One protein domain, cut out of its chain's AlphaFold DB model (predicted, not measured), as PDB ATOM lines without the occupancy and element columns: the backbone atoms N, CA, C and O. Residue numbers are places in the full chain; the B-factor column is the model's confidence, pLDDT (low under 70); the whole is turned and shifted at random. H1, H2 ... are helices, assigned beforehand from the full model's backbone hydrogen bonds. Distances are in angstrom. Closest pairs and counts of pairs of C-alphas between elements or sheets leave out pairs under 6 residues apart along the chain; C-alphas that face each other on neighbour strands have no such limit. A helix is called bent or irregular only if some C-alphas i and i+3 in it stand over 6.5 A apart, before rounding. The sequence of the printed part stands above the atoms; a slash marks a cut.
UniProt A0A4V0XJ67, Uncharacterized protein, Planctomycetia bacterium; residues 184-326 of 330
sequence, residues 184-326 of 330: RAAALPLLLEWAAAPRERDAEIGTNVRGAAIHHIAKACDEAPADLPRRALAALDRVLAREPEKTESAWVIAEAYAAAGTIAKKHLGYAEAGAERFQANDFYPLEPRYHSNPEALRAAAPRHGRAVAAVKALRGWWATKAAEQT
ATOM      1  N   ARG A 184     158.861 145.039 117.621       89.25
ATOM      2  CA  ARG A 184     160.212 145.555 117.873       89.25
ATOM      3  C   ARG A 184     160.711 146.375 116.697       89.25
ATOM      4  O   ARG A 184     161.181 147.485 116.915       89.25
ATOM      5  N   ALA A 185     160.595 145.849 115.479       84.69
ATOM      6  CA  ALA A 185     161.037 146.536 114.271       84.69
ATOM      7  C   ALA A 185     160.296 147.869 114.070       84.69
ATOM      8  O   ALA A 185     160.931 148.896 113.835       84.69
ATOM      9  N   ALA A 186     158.972 147.880 114.236       86.81
ATOM     10  CA  ALA A 186     158.166 149.090 114.094       86.81
ATOM     11  C   ALA A 186     158.427 150.123 115.206       86.81
ATOM     12  O   ALA A 186     158.544 151.318 114.937       86.81
ATOM     13  N   ALA A 187     158.558 149.675 116.459       90.12
ATOM     14  CA  ALA A 187     158.821 150.541 117.611       90.12
ATOM     15  C   ALA A 187     160.277 150.980 117.734       90.12
ATOM     16  O   ALA A 187     160.584 151.852 118.544       90.12
ATOM     17  N   LEU A 188     161.176 150.413 116.934       90.56
ATOM     18  CA  LEU A 188     162.613 150.602 117.050       90.56
ATOM     19  C   LEU A 188     163.068 152.066 117.149       90.56
ATOM     20  O   LEU A 188     163.912 152.348 118.005       90.56
ATOM     21  N   PRO A 189     162.528 153.023 116.362       91.75
ATOM     22  CA  PRO A 189     162.892 154.429 116.516       91.75
ATOM     23  C   PRO A 189     162.559 154.973 117.910       91.75
ATOM     24  O   PRO A 189     163.389 155.651 118.514       91.75
ATOM     25  N   LEU A 190     161.380 154.630 118.438       93.44
ATOM     26  CA  LEU A 190     160.920 155.056 119.760       93.44
ATOM     27  C   LEU A 190     161.724 154.379 120.877       93.44
ATOM     28  O   LEU A 190     162.114 155.037 121.838       93.44
ATOM     29  N   LEU A 191     162.034 153.086 120.734       94.31
ATOM     30  CA  LEU A 191     162.867 152.369 121.703       94.31
ATOM     31  C   LEU A 191     164.258 153.006 121.801       94.31
ATOM     32  O   LEU A 191     164.735 153.253 122.909       94.31
ATOM     33  N   LEU A 192     164.892 153.309 120.661       93.56
ATOM     34  CA  LEU A 192     166.196 153.983 120.609       93.56
ATOM     35  C   LEU A 192     166.143 155.381 121.240       93.56
ATOM     36  O   LEU A 192     167.066 155.753 121.966       93.56
ATOM     37  N   GLU A 193     165.071 156.138 120.987       94.44
ATOM     38  CA  GLU A 193     164.839 157.444 121.610       94.44
ATOM     39  C   GLU A 193     164.774 157.326 123.139       94.44
ATOM     40  O   GLU A 193     165.500 158.024 123.846       94.44
ATOM     41  N   TRP A 194     163.948 156.417 123.656       94.19
ATOM     42  CA  TRP A 194     163.737 156.239 125.094       94.19
ATOM     43  C   TRP A 194     164.945 155.656 125.819       94.19
ATOM     44  O   TRP A 194     165.259 156.079 126.934       94.19
ATOM     45  N   ALA A 195     165.656 154.720 125.191       92.44
ATOM     46  CA  ALA A 195     166.905 154.197 125.729       92.44
ATOM     47  C   ALA A 195     167.915 155.333 125.939       92.44
ATOM     48  O   ALA A 195     168.465 155.483 127.031       92.44
ATOM     49  N   ALA A 196     168.095 156.187 124.924       91.38
ATOM     50  CA  ALA A 196     169.026 157.309 124.970       91.38
ATOM     51  C   ALA A 196     168.512 158.531 125.758       91.38
ATOM     52  O   ALA A 196     169.303 159.440 126.031       91.38
ATOM     53  N   ALA A 197     167.225 158.580 126.117       92.19
ATOM     54  CA  ALA A 197     166.625 159.698 126.843       92.19
ATOM     55  C   ALA A 197     167.362 159.961 128.167       92.19
ATOM     56  O   ALA A 197     167.845 159.013 128.785       92.19
ATOM     57  N   PRO A 198     167.520 161.223 128.595       89.81
ATOM     58  CA  PRO A 198     168.154 161.545 129.870       89.81
ATOM     59  C   PRO A 198     167.211 161.212 131.043       89.81
ATOM     60  O   PRO A 198     165.998 161.106 130.849       89.81
ATOM     61  N   ARG A 199     167.758 161.014 132.252       86.06
ATOM     62  CA  ARG A 199     167.001 160.529 133.425       86.06
ATOM     63  C   ARG A 199     165.853 161.453 133.821       86.06
ATOM     64  O   ARG A 199     164.860 160.995 134.370       86.06
ATOM     65  N   GLU A 200     165.940 162.739 133.521       89.00
ATOM     66  CA  GLU A 200     164.881 163.716 133.778       89.00
ATOM     67  C   GLU A 200     163.582 163.358 133.038       89.00
ATOM     68  O   GLU A 200     162.492 163.663 133.521       89.00
ATOM     69  N   ARG A 201     163.675 162.636 131.910       90.62
ATOM     70  CA  ARG A 201     162.507 162.102 131.196       90.62
ATOM     71  C   ARG A 201     161.930 160.836 131.834       90.62
ATOM     72  O   ARG A 201     160.925 160.329 131.345       90.62
ATOM     73  N   ASP A 202     162.478 160.324 132.936       86.94
ATOM     74  CA  ASP A 202     161.906 159.166 133.637       86.94
ATOM     75  C   ASP A 202     160.507 159.454 134.186       86.94
ATOM     76  O   ASP A 202     159.700 158.533 134.267       86.94
ATOM     77  N   ALA A 203     160.195 160.709 134.527       84.69
ATOM     78  CA  ALA A 203     158.849 161.097 134.952       84.69
ATOM     79  C   ALA A 203     157.813 160.928 133.826       84.69
ATOM     80  O   ALA A 203     156.668 160.568 134.081       84.69
ATOM     81  N   GLU A 204     158.234 161.157 132.581       86.62
ATOM     82  CA  GLU A 204     157.415 160.988 131.381       86.62
ATOM     83  C   GLU A 204     157.376 159.520 130.944       86.62
ATOM     84  O   GLU A 204     156.306 158.977 130.681       86.62
ATOM     85  N   ILE A 205     158.543 158.877 130.842       87.44
ATOM     86  CA  ILE A 205     158.715 157.571 130.195       87.44
ATOM     87  C   ILE A 205     158.514 156.423 131.192       87.44
ATOM     88  O   ILE A 205     157.842 155.438 130.882       87.44
ATOM     89  N   GLY A 206     159.082 156.560 132.389       85.62
ATOM     90  CA  GLY A 206     159.217 155.524 133.407       85.62
ATOM     91  C   GLY A 206     160.569 154.806 133.337       85.62
ATOM     92  O   GLY A 206     160.919 154.203 132.323       85.62
ATOM     93  N   THR A 207     161.306 154.775 134.450       85.06
ATOM     94  CA  THR A 207     162.625 154.115 134.553       85.06
ATOM     95  C   THR A 207     162.590 152.642 134.123       85.06
ATOM     96  O   THR A 207     163.444 152.173 133.370       85.06
ATOM     97  N   ASN A 208     161.556 151.905 134.543       83.62
ATOM     98  CA  ASN A 208     161.368 150.500 134.166       83.62
ATOM     99  C   ASN A 208     161.069 150.333 132.668       83.62
ATOM    100  O   ASN A 208     161.508 149.356 132.066       83.62
ATOM    101  N   VAL A 209     160.351 151.288 132.064       87.31
ATOM    102  CA  VAL A 209     160.057 151.293 130.623       87.31
ATOM    103  C   VAL A 209     161.339 151.532 129.830       87.31
ATOM    104  O   VAL A 209     161.573 150.831 128.852       87.31
ATOM    105  N   ARG A 210     162.209 152.450 130.270       91.19
ATOM    106  CA  ARG A 210     163.518 152.675 129.631       91.19
ATOM    107  C   ARG A 210     164.417 151.443 129.693       91.19
ATOM    108  O   ARG A 210     164.994 151.070 128.675       91.19
ATOM    109  N   GLY A 211     164.494 150.778 130.849       87.19
ATOM    110  CA  GLY A 211     165.225 149.511 130.967       87.19
ATOM    111  C   GLY A 211     164.666 148.430 130.034       87.19
ATOM    112  O   GLY A 211     165.416 147.802 129.294       87.19
ATOM    113  N   ALA A 212     163.337 148.291 129.965       88.75
ATOM    114  CA  ALA A 212     162.703 147.380 129.014       88.75
ATOM    115  C   ALA A 212     163.008 147.759 127.551       88.75
ATOM    116  O   ALA A 212     163.314 146.885 126.743       88.75
ATOM    117  N   ALA A 213     162.989 149.046 127.193       92.00
ATOM    118  CA  ALA A 213     163.317 149.496 125.842       92.00
ATOM    119  C   ALA A 213     164.738 149.085 125.426       92.00
ATOM    120  O   ALA A 213     164.928 148.577 124.320       92.00
ATOM    121  N   ILE A 214     165.714 149.220 126.329       91.56
ATOM    122  CA  ILE A 214     167.098 148.767 126.125       91.56
ATOM    123  C   ILE A 214     167.163 147.259 125.849       91.56
ATOM    124  O   ILE A 214     167.777 146.836 124.866       91.56
ATOM    125  N   HIS A 215     166.478 146.454 126.660       89.44
ATOM    126  CA  HIS A 215     166.381 145.007 126.454       89.44
ATOM    127  C   HIS A 215     165.789 144.648 125.083       89.44
ATOM    128  O   HIS A 215     166.311 143.787 124.370       89.44
ATOM    129  N   HIS A 216     164.719 145.332 124.669       90.88
ATOM    130  CA  HIS A 216     164.081 145.084 123.376       90.88
ATOM    131  C   HIS A 216     164.925 145.554 122.181       90.88
ATOM    132  O   HIS A 216     164.856 144.915 121.133       90.88
ATOM    133  N   ILE A 217     165.769 146.585 122.326       91.56
ATOM    134  CA  ILE A 217     166.750 146.970 121.295       91.56
ATOM    135  C   ILE A 217     167.771 145.854 121.073       91.56
ATOM    136  O   ILE A 217     168.075 145.532 119.925       91.56
ATOM    137  N   ALA A 218     168.292 145.248 122.145       88.31
ATOM    138  CA  ALA A 218     169.255 144.155 122.025       88.31
ATOM    139  C   ALA A 218     168.659 142.966 121.260       88.31
ATOM    140  O   ALA A 218     169.304 142.430 120.366       88.31
ATOM    141  N   LYS A 219     167.397 142.617 121.547       89.12
ATOM    142  CA  LYS A 219     166.658 141.597 120.786       89.12
ATOM    143  C   LYS A 219     166.404 142.005 119.339       89.12
ATOM    144  O   LYS A 219     166.509 141.170 118.455       89.12
ATOM    145  N   ALA A 220     166.079 143.273 119.085       88.44
ATOM    146  CA  ALA A 220     165.858 143.757 117.726       88.44
ATOM    147  C   ALA A 220     167.129 143.645 116.871       88.44
ATOM    148  O   ALA A 220     167.029 143.356 115.687       88.44
ATOM    149  N   CYS A 221     168.319 143.815 117.459       86.69
ATOM    150  CA  CYS A 221     169.585 143.636 116.742       86.69
ATOM    151  C   CYS A 221     169.733 142.226 116.150       86.69
ATOM    152  O   CYS A 221     170.291 142.100 115.065       86.69
ATOM    153  N   ASP A 222     169.164 141.199 116.792       80.75
ATOM    154  CA  ASP A 222     169.186 139.819 116.289       80.75
ATOM    155  C   ASP A 222     168.367 139.624 115.001       80.75
ATOM    156  O   ASP A 222     168.568 138.651 114.279       80.75
ATOM    157  N   GLU A 223     167.415 140.518 114.736       77.12
ATOM    158  CA  GLU A 223     166.320 140.317 113.776       77.12
ATOM    159  C   GLU A 223     166.340 141.335 112.625       77.12
ATOM    160  O   GLU A 223     165.472 141.303 111.754       77.12
ATOM    161  N   ALA A 224     167.293 142.267 112.634       67.44
ATOM    162  CA  ALA A 224     167.211 143.522 111.893       67.44
ATOM    163  C   ALA A 224     168.447 143.781 110.999       67.44
ATOM    164  O   ALA A 224     169.403 143.003 111.015       67.44
ATOM    165  N   PRO A 225     168.443 144.863 110.192       67.56
ATOM    166  CA  PRO A 225     169.505 145.158 109.235       67.56
ATOM    167  C   PRO A 225     170.857 145.432 109.909       67.56
ATOM    168  O   PRO A 225     170.930 145.827 111.074       67.56
ATOM    169  N   ALA A 226     171.938 145.282 109.139       71.38
ATOM    170  CA  ALA A 226     173.319 145.384 109.620       71.38
ATOM    171  C   ALA A 226     173.681 146.732 110.286       71.38
ATOM    172  O   ALA A 226     174.645 146.800 111.048       71.38
ATOM    173  N   ASP A 227     172.927 147.807 110.035       80.31
ATOM    174  CA  ASP A 227     173.172 149.133 110.610       80.31
ATOM    175  C   ASP A 227     172.579 149.315 112.020       80.31
ATOM    176  O   ASP A 227     173.008 150.211 112.763       80.31
ATOM    177  N   LEU A 228     171.617 148.474 112.420       85.19
ATOM    178  CA  LEU A 228     170.947 148.608 113.708       85.19
ATOM    179  C   LEU A 228     171.898 148.429 114.903       85.19
ATOM    180  O   LEU A 228     171.891 149.304 115.776       85.19
ATOM    181  N   PRO A 229     172.754 147.391 114.962       86.50
ATOM    182  CA  PRO A 229     173.704 147.237 116.061       86.50
ATOM    183  C   PRO A 229     174.547 148.496 116.314       86.50
ATOM    184  O   PRO A 229     174.783 148.874 117.464       86.50
ATOM    185  N   ARG A 230     174.915 149.230 115.254       83.19
ATOM    186  CA  ARG A 230     175.655 150.497 115.361       83.19
ATOM    187  C   ARG A 230     174.833 151.589 116.043       83.19
ATOM    188  O   ARG A 230     175.334 152.284 116.929       83.19
ATOM    189  N   ARG A 231     173.576 151.764 115.627       88.25
ATOM    190  CA  ARG A 231     172.654 152.749 116.220       88.25
ATOM    191  C   ARG A 231     172.353 152.410 117.678       88.25
ATOM    192  O   ARG A 231     172.350 153.311 118.517       88.25
ATOM    193  N   ALA A 232     172.171 151.126 117.980       89.19
ATOM    194  CA  ALA A 232     171.984 150.623 119.332       89.19
ATOM    195  C   ALA A 232     173.200 150.929 120.215       89.19
ATOM    196  O   ALA A 232     173.046 151.567 121.252       89.19
ATOM    197  N   LEU A 233     174.419 150.588 119.780       87.50
ATOM    198  CA  LEU A 233     175.631 150.919 120.536       87.50
ATOM    199  C   LEU A 233     175.804 152.425 120.760       87.50
ATOM    200  O   LEU A 233     176.238 152.829 121.833       87.50
ATOM    201  N   ALA A 234     175.449 153.269 119.788       88.56
ATOM    202  CA  ALA A 234     175.498 154.720 119.969       88.56
ATOM    203  C   ALA A 234     174.514 155.212 121.047       88.56
ATOM    204  O   ALA A 234     174.846 156.128 121.800       88.56
ATOM    205  N   ALA A 235     173.324 154.609 121.143       90.31
ATOM    206  CA  ALA A 235     172.378 154.889 122.220       90.31
ATOM    207  C   ALA A 235     172.913 154.400 123.578       90.31
ATOM    208  O   ALA A 235     172.882 155.149 124.552       90.31
ATOM    209  N   LEU A 236     173.468 153.184 123.627       88.94
ATOM    210  CA  LEU A 236     174.030 152.596 124.845       88.94
ATOM    211  C   LEU A 236     175.254 153.366 125.358       88.94
ATOM    212  O   LEU A 236     175.355 153.580 126.557       88.94
ATOM    213  N   ASP A 237     176.135 153.859 124.482       88.00
ATOM    214  CA  ASP A 237     177.282 154.704 124.862       88.00
ATOM    215  C   ASP A 237     176.827 155.955 125.627       88.00
ATOM    216  O   ASP A 237     177.417 156.316 126.641       88.00
ATOM    217  N   ARG A 238     175.723 156.587 125.201       88.94
ATOM    218  CA  ARG A 238     175.161 157.758 125.899       88.94
ATOM    219  C   ARG A 238     174.631 157.414 127.286       88.94
ATOM    220  O   ARG A 238     174.746 158.242 128.183       88.94
ATOM    221  N   VAL A 239     174.038 156.232 127.451       88.38
ATOM    222  CA  VAL A 239     173.545 155.748 128.750       88.38
ATOM    223  C   VAL A 239     174.722 155.411 129.659       88.38
ATOM    224  O   VAL A 239     174.784 155.885 130.787       88.38
ATOM    225  N   LEU A 240     175.693 154.655 129.149       85.69
ATOM    226  CA  LEU A 240     176.869 154.227 129.901       85.69
ATOM    227  C   LEU A 240     177.854 155.365 130.186       85.69
ATOM    228  O   LEU A 240     178.660 155.234 131.092       85.69
ATOM    229  N   ALA A 241     177.801 156.488 129.473       85.81
ATOM    230  CA  ALA A 241     178.583 157.677 129.816       85.81
ATOM    231  C   ALA A 241     178.060 158.412 131.068       85.81
ATOM    232  O   ALA A 241     178.699 159.360 131.523       85.81
ATOM    233  N   ARG A 242     176.896 158.020 131.603       84.00
ATOM    234  CA  ARG A 242     176.272 158.641 132.777       84.00
ATOM    235  C   ARG A 242     176.679 157.930 134.057       84.00
ATOM    236  O   ARG A 242     176.916 156.725 134.079       84.00
ATOM    237  N   GLU A 243     176.689 158.684 135.145       71.56
ATOM    238  CA  GLU A 243     177.003 158.162 136.465       71.56
ATOM    239  C   GLU A 243     175.757 157.505 137.087       71.56
ATOM    240  O   GLU A 243     174.721 158.169 137.236       71.56
ATOM    241  N   PRO A 244     175.838 156.226 137.496       68.31
ATOM    242  CA  PRO A 244     174.749 155.563 138.203       68.31
ATOM    243  C   PRO A 244     174.370 156.320 139.478       68.31
ATOM    244  O   PRO A 244     175.229 156.839 140.188       68.31
ATOM    245  N   GLU A 245     173.074 156.381 139.758       63.69
ATOM    246  CA  GLU A 245     172.417 157.058 140.885       63.69
ATOM    247  C   GLU A 245     172.554 158.581 140.930       63.69
ATOM    248  O   GLU A 245     171.655 159.235 141.464       63.69
ATOM    249  N   LYS A 246     173.580 159.159 140.296       71.69
ATOM    250  CA  LYS A 246     173.718 160.612 140.143       71.69
ATOM    251  C   LYS A 246     172.951 161.135 138.937       71.69
ATOM    252  O   LYS A 246     172.114 162.015 139.088       71.69
ATOM    253  N   THR A 247     173.190 160.571 137.755       79.19
ATOM    254  CA  THR A 247     172.596 161.043 136.491       79.19
ATOM    255  C   THR A 247     171.848 159.957 135.726       79.19
ATOM    256  O   THR A 247     171.191 160.252 134.733       79.19
ATOM    257  N   GLU A 248     171.864 158.713 136.209       81.56
ATOM    258  CA  GLU A 248     171.077 157.609 135.652       81.56
ATOM    259  C   GLU A 248     170.614 156.635 136.744       81.56
ATOM    260  O   GLU A 248     171.178 156.607 137.835       81.56
ATOM    261  N   SER A 249     169.583 155.829 136.492       78.69
ATOM    262  CA  SER A 249     169.221 154.750 137.423       78.69
ATOM    263  C   SER A 249     170.174 153.548 137.316       78.69
ATOM    264  O   SER A 249     170.619 153.178 136.229       78.69
ATOM    265  N   ALA A 250     170.445 152.884 138.444       72.38
ATOM    266  CA  ALA A 250     171.263 151.668 138.465       72.38
ATOM    267  C   ALA A 250     170.654 150.531 137.618       72.38
ATOM    268  O   ALA A 250     171.391 149.763 137.003       72.38
ATOM    269  N   TRP A 251     169.320 150.457 137.552       77.94
ATOM    270  CA  TRP A 251     168.582 149.515 136.708       77.94
ATOM    271  C   TRP A 251     168.845 149.746 135.213       77.94
ATOM    272  O   TRP A 251     169.263 148.831 134.512       77.94
ATOM    273  N   VAL A 252     168.666 150.980 134.729       82.69
ATOM    274  CA  VAL A 252     168.872 151.335 133.312       82.69
ATOM    275  C   VAL A 252     170.322 151.099 132.883       82.69
ATOM    276  O   VAL A 252     170.565 150.587 131.794       82.69
ATOM    277  N   ILE A 253     171.287 151.418 133.750       80.31
ATOM    278  CA  ILE A 253     172.707 151.140 133.496       80.31
ATOM    279  C   ILE A 253     172.970 149.630 133.397       80.31
ATOM    280  O   ILE A 253     173.708 149.197 132.513       80.31
ATOM    281  N   ALA A 254     172.370 148.823 134.277       75.62
ATOM    282  CA  ALA A 254     172.528 147.371 134.247       75.62
ATOM    283  C   ALA A 254     171.977 146.759 132.950       75.62
ATOM    284  O   ALA A 254     172.672 145.980 132.296       75.62
ATOM    285  N   GLU A 255     170.780 147.176 132.533       83.69
ATOM    286  CA  GLU A 255     170.194 146.774 131.250       83.69
ATOM    287  C   GLU A 255     171.074 147.205 130.067       83.69
ATOM    288  O   GLU A 255     171.290 146.433 129.132       83.69
ATOM    289  N   ALA A 256     171.668 148.405 130.123       85.38
ATOM    290  CA  ALA A 256     172.574 148.882 129.080       85.38
ATOM    291  C   ALA A 256     173.841 148.025 128.951       85.38
ATOM    292  O   ALA A 256     174.282 147.762 127.829       85.38
ATOM    293  N   TYR A 257     174.403 147.541 130.063       77.69
ATOM    294  CA  TYR A 257     175.513 146.587 130.010       77.69
ATOM    295  C   TYR A 257     175.108 145.259 129.388       77.69
ATOM    296  O   TYR A 257     175.810 144.764 128.505       77.69
ATOM    297  N   ALA A 258     173.986 144.686 129.831       78.19
ATOM    298  CA  ALA A 258     173.505 143.407 129.326       78.19
ATOM    299  C   ALA A 258     173.235 143.475 127.812       78.19
ATOM    300  O   ALA A 258     173.650 142.586 127.060       78.19
ATOM    301  N   ALA A 259     172.617 144.565 127.352       84.94
ATOM    302  CA  ALA A 259     172.378 144.831 125.939       84.94
ATOM    303  C   ALA A 259     173.686 144.974 125.149       84.94
ATOM    304  O   ALA A 259     173.857 144.306 124.128       84.94
ATOM    305  N   ALA A 260     174.634 145.784 125.634       80.81
ATOM    306  CA  ALA A 260     175.926 145.981 124.975       80.81
ATOM    307  C   ALA A 260     176.702 144.664 124.840       80.81
ATOM    308  O   ALA A 260     177.192 144.347 123.756       80.81
ATOM    309  N   GLY A 261     176.762 143.871 125.914       75.56
ATOM    310  CA  GLY A 261     177.404 142.559 125.906       75.56
ATOM    311  C   GLY A 261     176.731 141.583 124.937       75.56
ATOM    312  O   GLY A 261     177.417 140.880 124.198       75.56
ATOM    313  N   THR A 262     175.396 141.576 124.882       79.69
ATOM    314  CA  THR A 262     174.629 140.719 123.961       79.69
ATOM    315  C   THR A 262     174.898 141.072 122.500       79.69
ATOM    316  O   THR A 262     175.226 140.186 121.708       79.69
ATOM    317  N   ILE A 263     174.819 142.362 122.158       80.62
ATOM    318  CA  ILE A 263     175.078 142.861 120.802       80.62
ATOM    319  C   ILE A 263     176.519 142.535 120.389       80.62
ATOM    320  O   ILE A 263     176.750 142.026 119.293       80.62
ATOM    321  N   ALA A 264     177.481 142.761 121.290       73.25
ATOM    322  CA  ALA A 264     178.887 142.464 121.045       73.25
ATOM    323  C   ALA A 264     179.122 140.974 120.780       73.25
ATOM    324  O   ALA A 264     179.747 140.604 119.789       73.25
ATOM    325  N   LYS A 265     178.581 140.105 121.641       73.56
ATOM    326  CA  LYS A 265     178.747 138.654 121.521       73.56
ATOM    327  C   LYS A 265     178.286 138.133 120.166       73.56
ATOM    328  O   LYS A 265     178.963 137.293 119.578       73.56
ATOM    329  N   LYS A 266     177.114 138.578 119.718       76.25
ATOM    330  CA  LYS A 266     176.430 137.984 118.570       76.25
ATOM    331  C   LYS A 266     176.879 138.540 117.231       76.25
ATOM    332  O   LYS A 266     177.010 137.769 116.291       76.25
ATOM    333  N   HIS A 267     177.117 139.845 117.137       74.00
ATOM    334  CA  HIS A 267     177.370 140.474 115.840       74.00
ATOM    335  C   HIS A 267     178.849 140.662 115.514       74.00
ATOM    336  O   HIS A 267     179.160 141.060 114.397       74.00
ATOM    337  N   LEU A 268     179.747 140.415 116.471       61.75
ATOM    338  CA  LEU A 268     181.159 140.767 116.314       61.75
ATOM    339  C   LEU A 268     182.118 139.596 116.480       61.75
ATOM    340  O   LEU A 268     183.236 139.700 116.000       61.75
ATOM    341  N   GLY A 269     181.710 138.514 117.159       55.69
ATOM    342  CA  GLY A 269     182.617 137.439 117.560       55.69
ATOM    343  C   GLY A 269     183.733 137.976 118.467       55.69
ATOM    344  O   GLY A 269     184.655 138.642 118.011       55.69
ATOM    345  N   TYR A 270     183.695 137.682 119.771       54.38
ATOM    346  CA  TYR A 270     184.664 138.201 120.760       54.38
ATOM    347  C   TYR A 270     186.160 138.079 120.360       54.38
ATOM    348  O   TYR A 270     186.999 138.789 120.901       54.38
ATOM    349  N   ALA A 271     186.523 137.214 119.414       50.34
ATOM    350  CA  ALA A 271     187.890 137.103 118.911       50.34
ATOM    351  C   ALA A 271     188.296 138.227 117.926       50.34
ATOM    352  O   ALA A 271     189.386 138.778 118.055       50.34
ATOM    353  N   GLU A 272     187.440 138.624 116.977       50.59
ATOM    354  CA  GLU A 272     187.819 139.538 115.877       50.59
ATOM    355  C   GLU A 272     187.828 141.021 116.276       50.59
ATOM    356  O   GLU A 272     188.541 141.836 115.688       50.59
ATOM    357  N   ALA A 273     187.077 141.384 117.318       47.91
ATOM    358  CA  ALA A 273     187.041 142.744 117.854       47.91
ATOM    359  C   ALA A 273     188.202 143.060 118.829       47.91
ATOM    360  O   ALA A 273     188.163 144.082 119.517       47.91
ATOM    361  N   GLY A 274     189.212 142.183 118.952       48.94
ATOM    362  CA  GLY A 274     190.266 142.298 119.976       48.94
ATOM    363  C   GLY A 274     189.739 142.076 121.401       48.94
ATOM    364  O   GLY A 274     190.298 142.574 122.382       48.94
ATOM    365  N   ALA A 275     188.624 141.354 121.511       45.78
ATOM    366  CA  ALA A 275     187.809 141.227 122.704       45.78
ATOM    367  C   ALA A 275     188.132 139.978 123.552       45.78
ATOM    368  O   ALA A 275     187.349 139.609 124.426       45.78
ATOM    369  N   GLU A 276     189.353 139.438 123.435       44.19
ATOM    370  CA  GLU A 276     189.970 138.583 124.471       44.19
ATOM    371  C   GLU A 276     189.992 139.267 125.859       44.19
ATOM    372  O   GLU A 276     190.194 138.625 126.888       44.19
ATOM    373  N   ARG A 277     189.744 140.586 125.900       49.53
ATOM    374  CA  ARG A 277     189.672 141.427 127.101       49.53
ATOM    375  C   ARG A 277     188.263 141.665 127.657       49.53
ATOM    376  O   ARG A 277     188.167 142.322 128.690       49.53
ATOM    377  N   PHE A 278     187.194 141.197 127.006       49.28
ATOM    378  CA  PHE A 278     185.818 141.412 127.474       49.28
ATOM    379  C   PHE A 278     185.197 140.090 127.919       49.28
ATOM    380  O   PHE A 278     184.741 139.290 127.105       49.28
ATOM    381  N   GLN A 279     185.156 139.851 129.226       51.34
ATOM    382  CA  GLN A 279     184.415 138.722 129.775       51.34
ATOM    383  C   GLN A 279     182.930 139.076 129.891       51.34
ATOM    384  O   GLN A 279     182.572 140.214 130.177       51.34
ATOM    385  N   ALA A 280     182.039 138.087 129.771       46.06
ATOM    386  CA  ALA A 280     180.615 138.265 130.094       46.06
ATOM    387  C   ALA A 280     180.409 138.849 131.514       46.06
ATOM    388  O   ALA A 280     179.453 139.577 131.768       46.06
ATOM    389  N   ASN A 281     181.367 138.594 132.412       51.59
ATOM    390  CA  ASN A 281     181.427 139.119 133.776       51.59
ATOM    391  C   ASN A 281     181.776 140.618 133.867       51.59
ATOM    392  O   ASN A 281     181.550 141.227 134.913       51.59
ATOM    393  N   ASP A 282     182.307 141.230 132.804       52.78
ATOM    394  CA  ASP A 282     182.534 142.680 132.740       52.78
ATOM    395  C   ASP A 282     181.227 143.472 132.614       52.78
ATOM    396  O   ASP A 282     181.215 144.675 132.867       52.78
ATOM    397  N   PHE A 283     180.121 142.792 132.298       51.44
ATOM    398  CA  PHE A 283     178.809 143.385 132.062       51.44
ATOM    399  C   PHE A 283     177.780 143.143 133.197       51.44
ATOM    400  O   PHE A 283     176.591 143.293 132.936       51.44
ATOM    401  N   TYR A 284     178.160 142.792 134.451       59.59
ATOM    402  CA  TYR A 284     177.137 142.528 135.502       59.59
ATOM    403  C   TYR A 284     177.487 142.778 137.000       59.59
ATOM    404  O   TYR A 284     178.661 142.898 137.385       59.59
ATOM    405  N   PRO A 285     176.440 142.855 137.867       49.97
ATOM    406  CA  PRO A 285     176.049 141.715 138.730       49.97
ATOM    407  C   PRO A 285     174.554 141.282 138.688       49.97
ATOM    408  O   PRO A 285     173.642 142.104 138.741       49.97
ATOM    409  N   LEU A 286     174.338 139.962 138.632       44.31
ATOM    410  CA  LEU A 286     173.104 139.205 138.334       44.31
ATOM    411  C   LEU A 286     171.878 139.396 139.247       44.31
ATOM    412  O   LEU A 286     170.916 138.644 139.099       44.31
ATOM    413  N   GLU A 287     171.854 140.338 140.190       43.22
ATOM    414  CA  GLU A 287     170.728 140.402 141.127       43.22
ATOM    415  C   GLU A 287     170.196 141.821 141.363       43.22
ATOM    416  O   GLU A 287     170.941 142.693 141.822       43.22
ATOM    417  N   PRO A 288     168.874 142.026 141.180       45.59
ATOM    418  CA  PRO A 288     168.191 143.288 141.456       45.59
ATOM    419  C   PRO A 288     168.437 143.867 142.858       45.59
ATOM    420  O   PRO A 288     168.309 145.070 143.077       45.59
ATOM    421  N   ARG A 289     168.825 143.018 143.819       46.19
ATOM    422  CA  ARG A 289     169.117 143.399 145.210       46.19
ATOM    423  C   ARG A 289     170.365 144.270 145.383       46.19
ATOM    424  O   ARG A 289     170.554 144.828 146.457       46.19
ATOM    425  N   TYR A 290     171.210 144.395 144.359       47.88
ATOM    426  CA  TYR A 290     172.406 145.240 144.414       47.88
ATOM    427  C   TYR A 290     172.154 146.696 143.992       47.88
ATOM    428  O   TYR A 290     173.010 147.542 144.235       47.88
ATOM    429  N   HIS A 291     170.991 147.014 143.409       52.50
ATOM    430  CA  HIS A 291     170.683 148.352 142.881       52.50
ATOM    431  C   HIS A 291     170.417 149.423 143.945       52.50
ATOM    432  O   HIS A 291     170.298 150.587 143.594       52.50
ATOM    433  N   SER A 292     170.311 149.041 145.216       54.97
ATOM    434  CA  SER A 292     170.144 149.955 146.351       54.97
ATOM    435  C   SER A 292     171.313 149.894 147.341       54.97
ATOM    436  O   SER A 292     171.212 150.442 148.439       54.97
ATOM    437  N   ASN A 293     172.415 149.214 146.986       63.09
ATOM    438  CA  ASN A 293     173.586 149.060 147.848       63.09
ATOM    439  C   ASN A 293     174.788 149.884 147.319       63.09
ATOM    440  O   ASN A 293     175.447 149.465 146.361       63.09
ATOM    441  N   PRO A 294     175.153 150.998 147.985       64.06
ATOM    442  CA  PRO A 294     176.279 151.853 147.597       64.06
ATOM    443  C   PRO A 294     177.650 151.155 147.562       64.06
ATOM    444  O   PRO A 294     178.560 151.598 146.860       64.06
ATOM    445  N   GLU A 295     177.849 150.081 148.330       63.50
ATOM    446  CA  GLU A 295     179.091 149.296 148.303       63.50
ATOM    447  C   GLU A 295     179.169 148.412 147.060       63.50
ATOM    448  O   GLU A 295     180.217 148.341 146.416       63.50
ATOM    449  N   ALA A 296     178.043 147.810 146.666       63.94
ATOM    450  CA  ALA A 296     177.958 147.028 145.437       63.94
ATOM    451  C   ALA A 296     178.209 147.904 144.199       63.94
ATOM    452  O   ALA A 296     178.890 147.482 143.264       63.94
ATOM    453  N   LEU A 297     177.734 149.151 144.223       60.91
ATOM    454  CA  LEU A 297     177.968 150.120 143.152       60.91
ATOM    455  C   LEU A 297     179.419 150.594 143.086       60.91
ATOM    456  O   LEU A 297     179.992 150.658 141.998       60.91
ATOM    457  N   ARG A 298     180.060 150.846 144.234       67.75
ATOM    458  CA  ARG A 298     181.501 151.148 144.275       67.75
ATOM    459  C   ARG A 298     182.342 149.980 143.762       67.75
ATOM    460  O   ARG A 298     183.259 150.199 142.973       67.75
ATOM    461  N   ALA A 299     181.989 148.747 144.120       65.19
ATOM    462  CA  ALA A 299     182.633 147.547 143.583       65.19
ATOM    463  C   ALA A 299     182.417 147.375 142.064       65.19
ATOM    464  O   ALA A 299     183.244 146.764 141.384       65.19
ATOM    465  N   ALA A 300     181.334 147.937 141.515       64.00
ATOM    466  CA  ALA A 300     181.028 147.913 140.087       64.00
ATOM    467  C   ALA A 300     181.709 149.036 139.278       64.00
ATOM    468  O   ALA A 300     181.793 148.920 138.055       64.00
ATOM    469  N   ALA A 301     182.245 150.091 139.905       68.25
ATOM    470  CA  ALA A 301     182.833 151.236 139.197       68.25
ATOM    471  C   ALA A 301     183.982 150.869 138.223       68.25
ATOM    472  O   ALA A 301     183.974 151.355 137.088       68.25
ATOM    473  N   PRO A 302     184.923 149.959 138.556       69.75
ATOM    474  CA  PRO A 302     185.926 149.507 137.589       69.75
ATOM    475  C   PRO A 302     185.319 148.766 136.389       69.75
ATOM    476  O   PRO A 302     185.876 148.808 135.294       69.75
ATOM    477  N   ARG A 303     184.181 148.086 136.582       70.38
ATOM    478  CA  ARG A 303     183.457 147.376 135.512       70.38
ATOM    479  C   ARG A 303     182.745 148.362 134.592       70.38
ATOM    480  O   ARG A 303     182.819 148.208 133.379       70.38
ATOM    481  N   HIS A 304     182.165 149.424 135.155       71.12
ATOM    482  CA  HIS A 304     181.578 150.525 134.391       71.12
ATOM    483  C   HIS A 304     182.576 151.137 133.407       71.12
ATOM    484  O   HIS A 304     182.302 151.197 132.211       71.12
ATOM    485  N   GLY A 305     183.773 151.497 133.882       73.12
ATOM    486  CA  GLY A 305     184.825 152.036 133.016       73.12
ATOM    487  C   GLY A 305     185.219 151.079 131.885       73.12
ATOM    488  O   GLY A 305     185.379 151.508 130.741       73.12
ATOM    489  N   ARG A 306     185.312 149.771 132.173       72.81
ATOM    490  CA  ARG A 306     185.601 148.749 131.153       72.81
ATOM    491  C   ARG A 306     184.484 148.612 130.130       72.81
ATOM    492  O   ARG A 306     184.778 148.541 128.944       72.81
ATOM    493  N   ALA A 307     183.228 148.620 130.555       69.56
ATOM    494  CA  ALA A 307     182.092 148.527 129.651       69.56
ATOM    495  C   ALA A 307     181.938 149.778 128.765       69.56
ATOM    496  O   ALA A 307     181.667 149.644 127.574       69.56
ATOM    497  N   VAL A 308     182.193 150.983 129.292       75.62
ATOM    498  CA  VAL A 308     182.262 152.216 128.483       75.62
ATOM    499  C   VAL A 308     183.376 152.114 127.441       75.62
ATOM    500  O   VAL A 308     183.158 152.393 126.262       75.62
ATOM    501  N   ALA A 309     184.572 151.690 127.856       76.69
ATOM    502  CA  ALA A 309     185.689 151.482 126.940       76.69
ATOM    503  C   ALA A 309     185.360 150.420 125.878       76.69
ATOM    504  O   ALA A 309     185.679 150.621 124.707       76.69
ATOM    505  N   ALA A 310     184.668 149.345 126.267       72.81
ATOM    506  CA  ALA A 310     184.197 148.305 125.364       72.81
ATOM    507  C   ALA A 310     183.258 148.881 124.306       72.81
ATOM    508  O   ALA A 310     183.562 148.797 123.124       72.81
ATOM    509  N   VAL A 311     182.167 149.544 124.702       75.94
ATOM    510  CA  VAL A 311     181.204 150.119 123.749       75.94
ATOM    511  C   VAL A 311     181.873 151.116 122.795       75.94
ATOM    512  O   VAL A 311     181.611 151.079 121.590       75.94
ATOM    513  N   LYS A 312     182.797 151.952 123.290       81.31
ATOM    514  CA  LYS A 312     183.585 152.865 122.444       81.31
ATOM    515  C   LYS A 312     184.469 152.123 121.442       81.31
ATOM    516  O   LYS A 312     184.479 152.496 120.268       81.31
ATOM    517  N   ALA A 313     185.186 151.091 121.886       75.81
ATOM    518  CA  ALA A 313     186.034 150.272 121.024       75.81
ATOM    519  C   ALA A 313     185.209 149.557 119.944       75.81
ATOM    520  O   ALA A 313     185.560 149.623 118.768       75.81
ATOM    521  N   LEU A 314     184.067 148.971 120.319       71.94
ATOM    522  CA  LEU A 314     183.160 148.292 119.391       71.94
ATOM    523  C   LEU A 314     182.611 149.248 118.326       71.94
ATOM    524  O   LEU A 314     182.574 148.910 117.145       71.94
ATOM    525  N   ARG A 315     182.238 150.473 118.717       77.38
ATOM    526  CA  ARG A 315     181.812 151.504 117.761       77.38
ATOM    527  C   ARG A 315     182.936 151.881 116.792       77.38
ATOM    528  O   ARG A 315     182.665 152.068 115.608       77.38
ATOM    529  N   GLY A 316     184.165 152.010 117.295       76.94
ATOM    530  CA  GLY A 316     185.346 152.298 116.479       76.94
ATOM    531  C   GLY A 316     185.604 151.208 115.440       76.94
ATOM    532  O   GLY A 316     185.678 151.510 114.254       76.94
ATOM    533  N   TRP A 317     185.637 149.946 115.872       74.38
ATOM    534  CA  TRP A 317     185.821 148.788 114.990       74.38
ATOM    535  C   TRP A 317     184.765 148.731 113.879       74.38
ATOM    536  O   TRP A 317     185.104 148.568 112.707       74.38
ATOM    537  N   TRP A 318     183.489 148.944 114.219       72.00
ATOM    538  CA  TRP A 318     182.409 148.927 113.226       72.00
ATOM    539  C   TRP A 318     182.537 150.042 112.188       72.00
ATOM    540  O   TRP A 318     182.215 149.827 111.022       72.00
ATOM    541  N   ALA A 319     183.000 151.227 112.596       74.75
ATOM    542  CA  ALA A 319     183.250 152.323 111.667       74.75
ATOM    543  C   ALA A 319     184.356 151.965 110.660       74.75
ATOM    544  O   ALA A 319     184.213 152.262 109.475       74.75
ATOM    545  N   THR A 320     185.409 151.278 111.110       75.44
ATOM    546  CA  THR A 320     186.493 150.794 110.244       75.44
ATOM    547  C   THR A 320     186.011 149.702 109.286       75.44
ATOM    548  O   THR A 320     186.235 149.805 108.085       75.44
ATOM    549  N   LYS A 321     185.269 148.702 109.777       70.38
ATOM    550  CA  LYS A 321     184.743 147.602 108.948       70.38
ATOM    551  C   LYS A 321     183.745 148.061 107.888       70.38
ATOM    552  O   LYS A 321     183.775 147.571 106.764       70.38
ATOM    553  N   ALA A 322     182.885 149.021 108.223       64.81
ATOM    554  CA  ALA A 322     181.976 149.610 107.246       64.81
ATOM    555  C   ALA A 322     182.743 150.329 106.122       64.81
ATOM    556  O   ALA A 322     182.359 150.216 104.963       64.81
ATOM    557  N   ALA A 323     183.843 151.018 106.453       65.56
ATOM    558  CA  ALA A 323     184.691 151.676 105.461       65.56
ATOM    559  C   ALA A 323     185.371 150.663 104.520       65.56
ATOM    560  O   ALA A 323     185.401 150.882 103.309       65.56
ATOM    561  N   GLU A 324     185.841 149.531 105.056       68.88
ATOM    562  CA  GLU A 324     186.405 148.423 104.267       68.88
ATOM    563  C   GLU A 324     185.384 147.865 103.259       68.88
ATOM    564  O   GLU A 324     185.716 147.686 102.094       68.88
ATOM    565  N   GLN A 325     184.123 147.678 103.666       58.50
ATOM    566  CA  GLN A 325     183.058 147.141 102.803       58.50
ATOM    567  C   GLN A 325     182.556 148.117 101.727       58.50
ATOM    568  O   GLN A 325     182.006 147.688 100.718       58.50
ATOM    569  N   THR A 326     182.720 149.428 101.923       55.38
ATOM    570  CA  THR A 326     182.333 150.451 100.933       55.38
ATOM    571  C   THR A 326     183.422 150.771  99.914       55.38
ATOM    572  O   THR A 326     183.198 151.613  99.046       55.38
TER     573      THR A 326
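AT A GLANCE: This is residues 184 to 326 of the 330 residues of an uncharacterized protein of Planctomycetia bacterium (UniProt A0A4V0XJ67). Four helices form a bundle, with H4 and H5 in its middle, the long H7 on one side of them and H3 on the other. H1 packs on H3 and H4, the little H2 lies at the edge of the domain beyond them, and the four-residue H6 packs on H5 and H7. The 143 printed residues hold seven named helices, H1 to H7 in order along the chain, and no named strand, so the class is all helix. The whole is compact, with a radius of gyration of the C-alphas of 14.7 A, and the C-alphas span 45 by 35 by 20 A.

IN THESE COORDINATES: The longest helix, H7, runs from residue 294, C-alpha at (176.279, 151.853, 147.597), to residue 325, C-alpha at (183.058, 147.141, 102.803), 45.5 A in length, with a kink of 44 degrees near residue 302. H5 is residues 250 to 268, 26.6 A; H4 is residues 228 to 240, 18.1 A; H3 is residues 207 to 221, 21.8 A. H1 is residues 184 to 196, 16.3 A, beginning at C-alpha 184 at (160.212, 145.555, 117.873). H2 is residues 199 to 205, and H6 is residues 280 to 283. H1, H2 and H7 are irregular: C-alphas 186 and 189 are 7.5 A apart, C-alphas 299 and 302 are 7.1 A apart, and in H2, only just irregular, C-alphas 200 and 203 are 6.7 A apart.

HOW THE PARTS SIT: H7 touches H4 with residues 304 to 318 alone, closest at the C-alphas of Leu 240 and Val 308, 5.9 A, at a shallow tilt of 31 degrees, opposite ways. H7 and H5 only just touch, with 3 pairs of C-alphas within 8 A, the closest being Ala 260 and Val 311, 6.8 A. H4 and H5 form a hairpin, closest at the C-alphas of Leu 236 and Ala 256, 5.8 A. H3 touches H5, the same way at 2 degrees, with the C-alphas of Gly 211 and Val 252 4.7 A apart. H3 and H4 form a hairpin too, closest at the C-alphas of Cys 221 and Pro 229, 5.5 A. H1 touches H3 at a steep tilt of 50 degrees, the C-alphas of Leu 191 and Ala 213 being 5.1 A apart, and touches H4 with residues 192 to 196 alone, closest at the C-alphas of Ala 196 and Ala 235, 5.0 A. H2 is close to but not clearly touching H3, about perpendicular at 89 degrees, closest at the C-alphas of Asp 202 and Arg 210, 7.8 A. H6 touches H5, closest at the C-alphas of Tyr 257 and Phe 283, 5.0 A, and H7, closest at those of Asp 282 and Arg 303, 5.5 A. H3 and H7 are apart. In H3 and H5 every O i to N i+4 pair is within hydrogen-bond range; in H1 it is 7 of 9, in H4 8 of 9, in H7 26 of 28, and in H2 1 of 3, with 2 of its 4 O i to N i+3 pairs within range, while H6 is too short for an O i to N i+4 pair.

THE WHOLE: The two C-alphas farthest apart are those of Asn 293 and Thr 326, 47.7 A. The printed part has no cut. The link from H5 to H6, 11 residues, is long; those from H1 to H2 and from H2 to H3 are tight. The mean pLDDT of the printed part is 74.9, and 45 residues are under 70, among them residues 268 to 302 and 322 to 326.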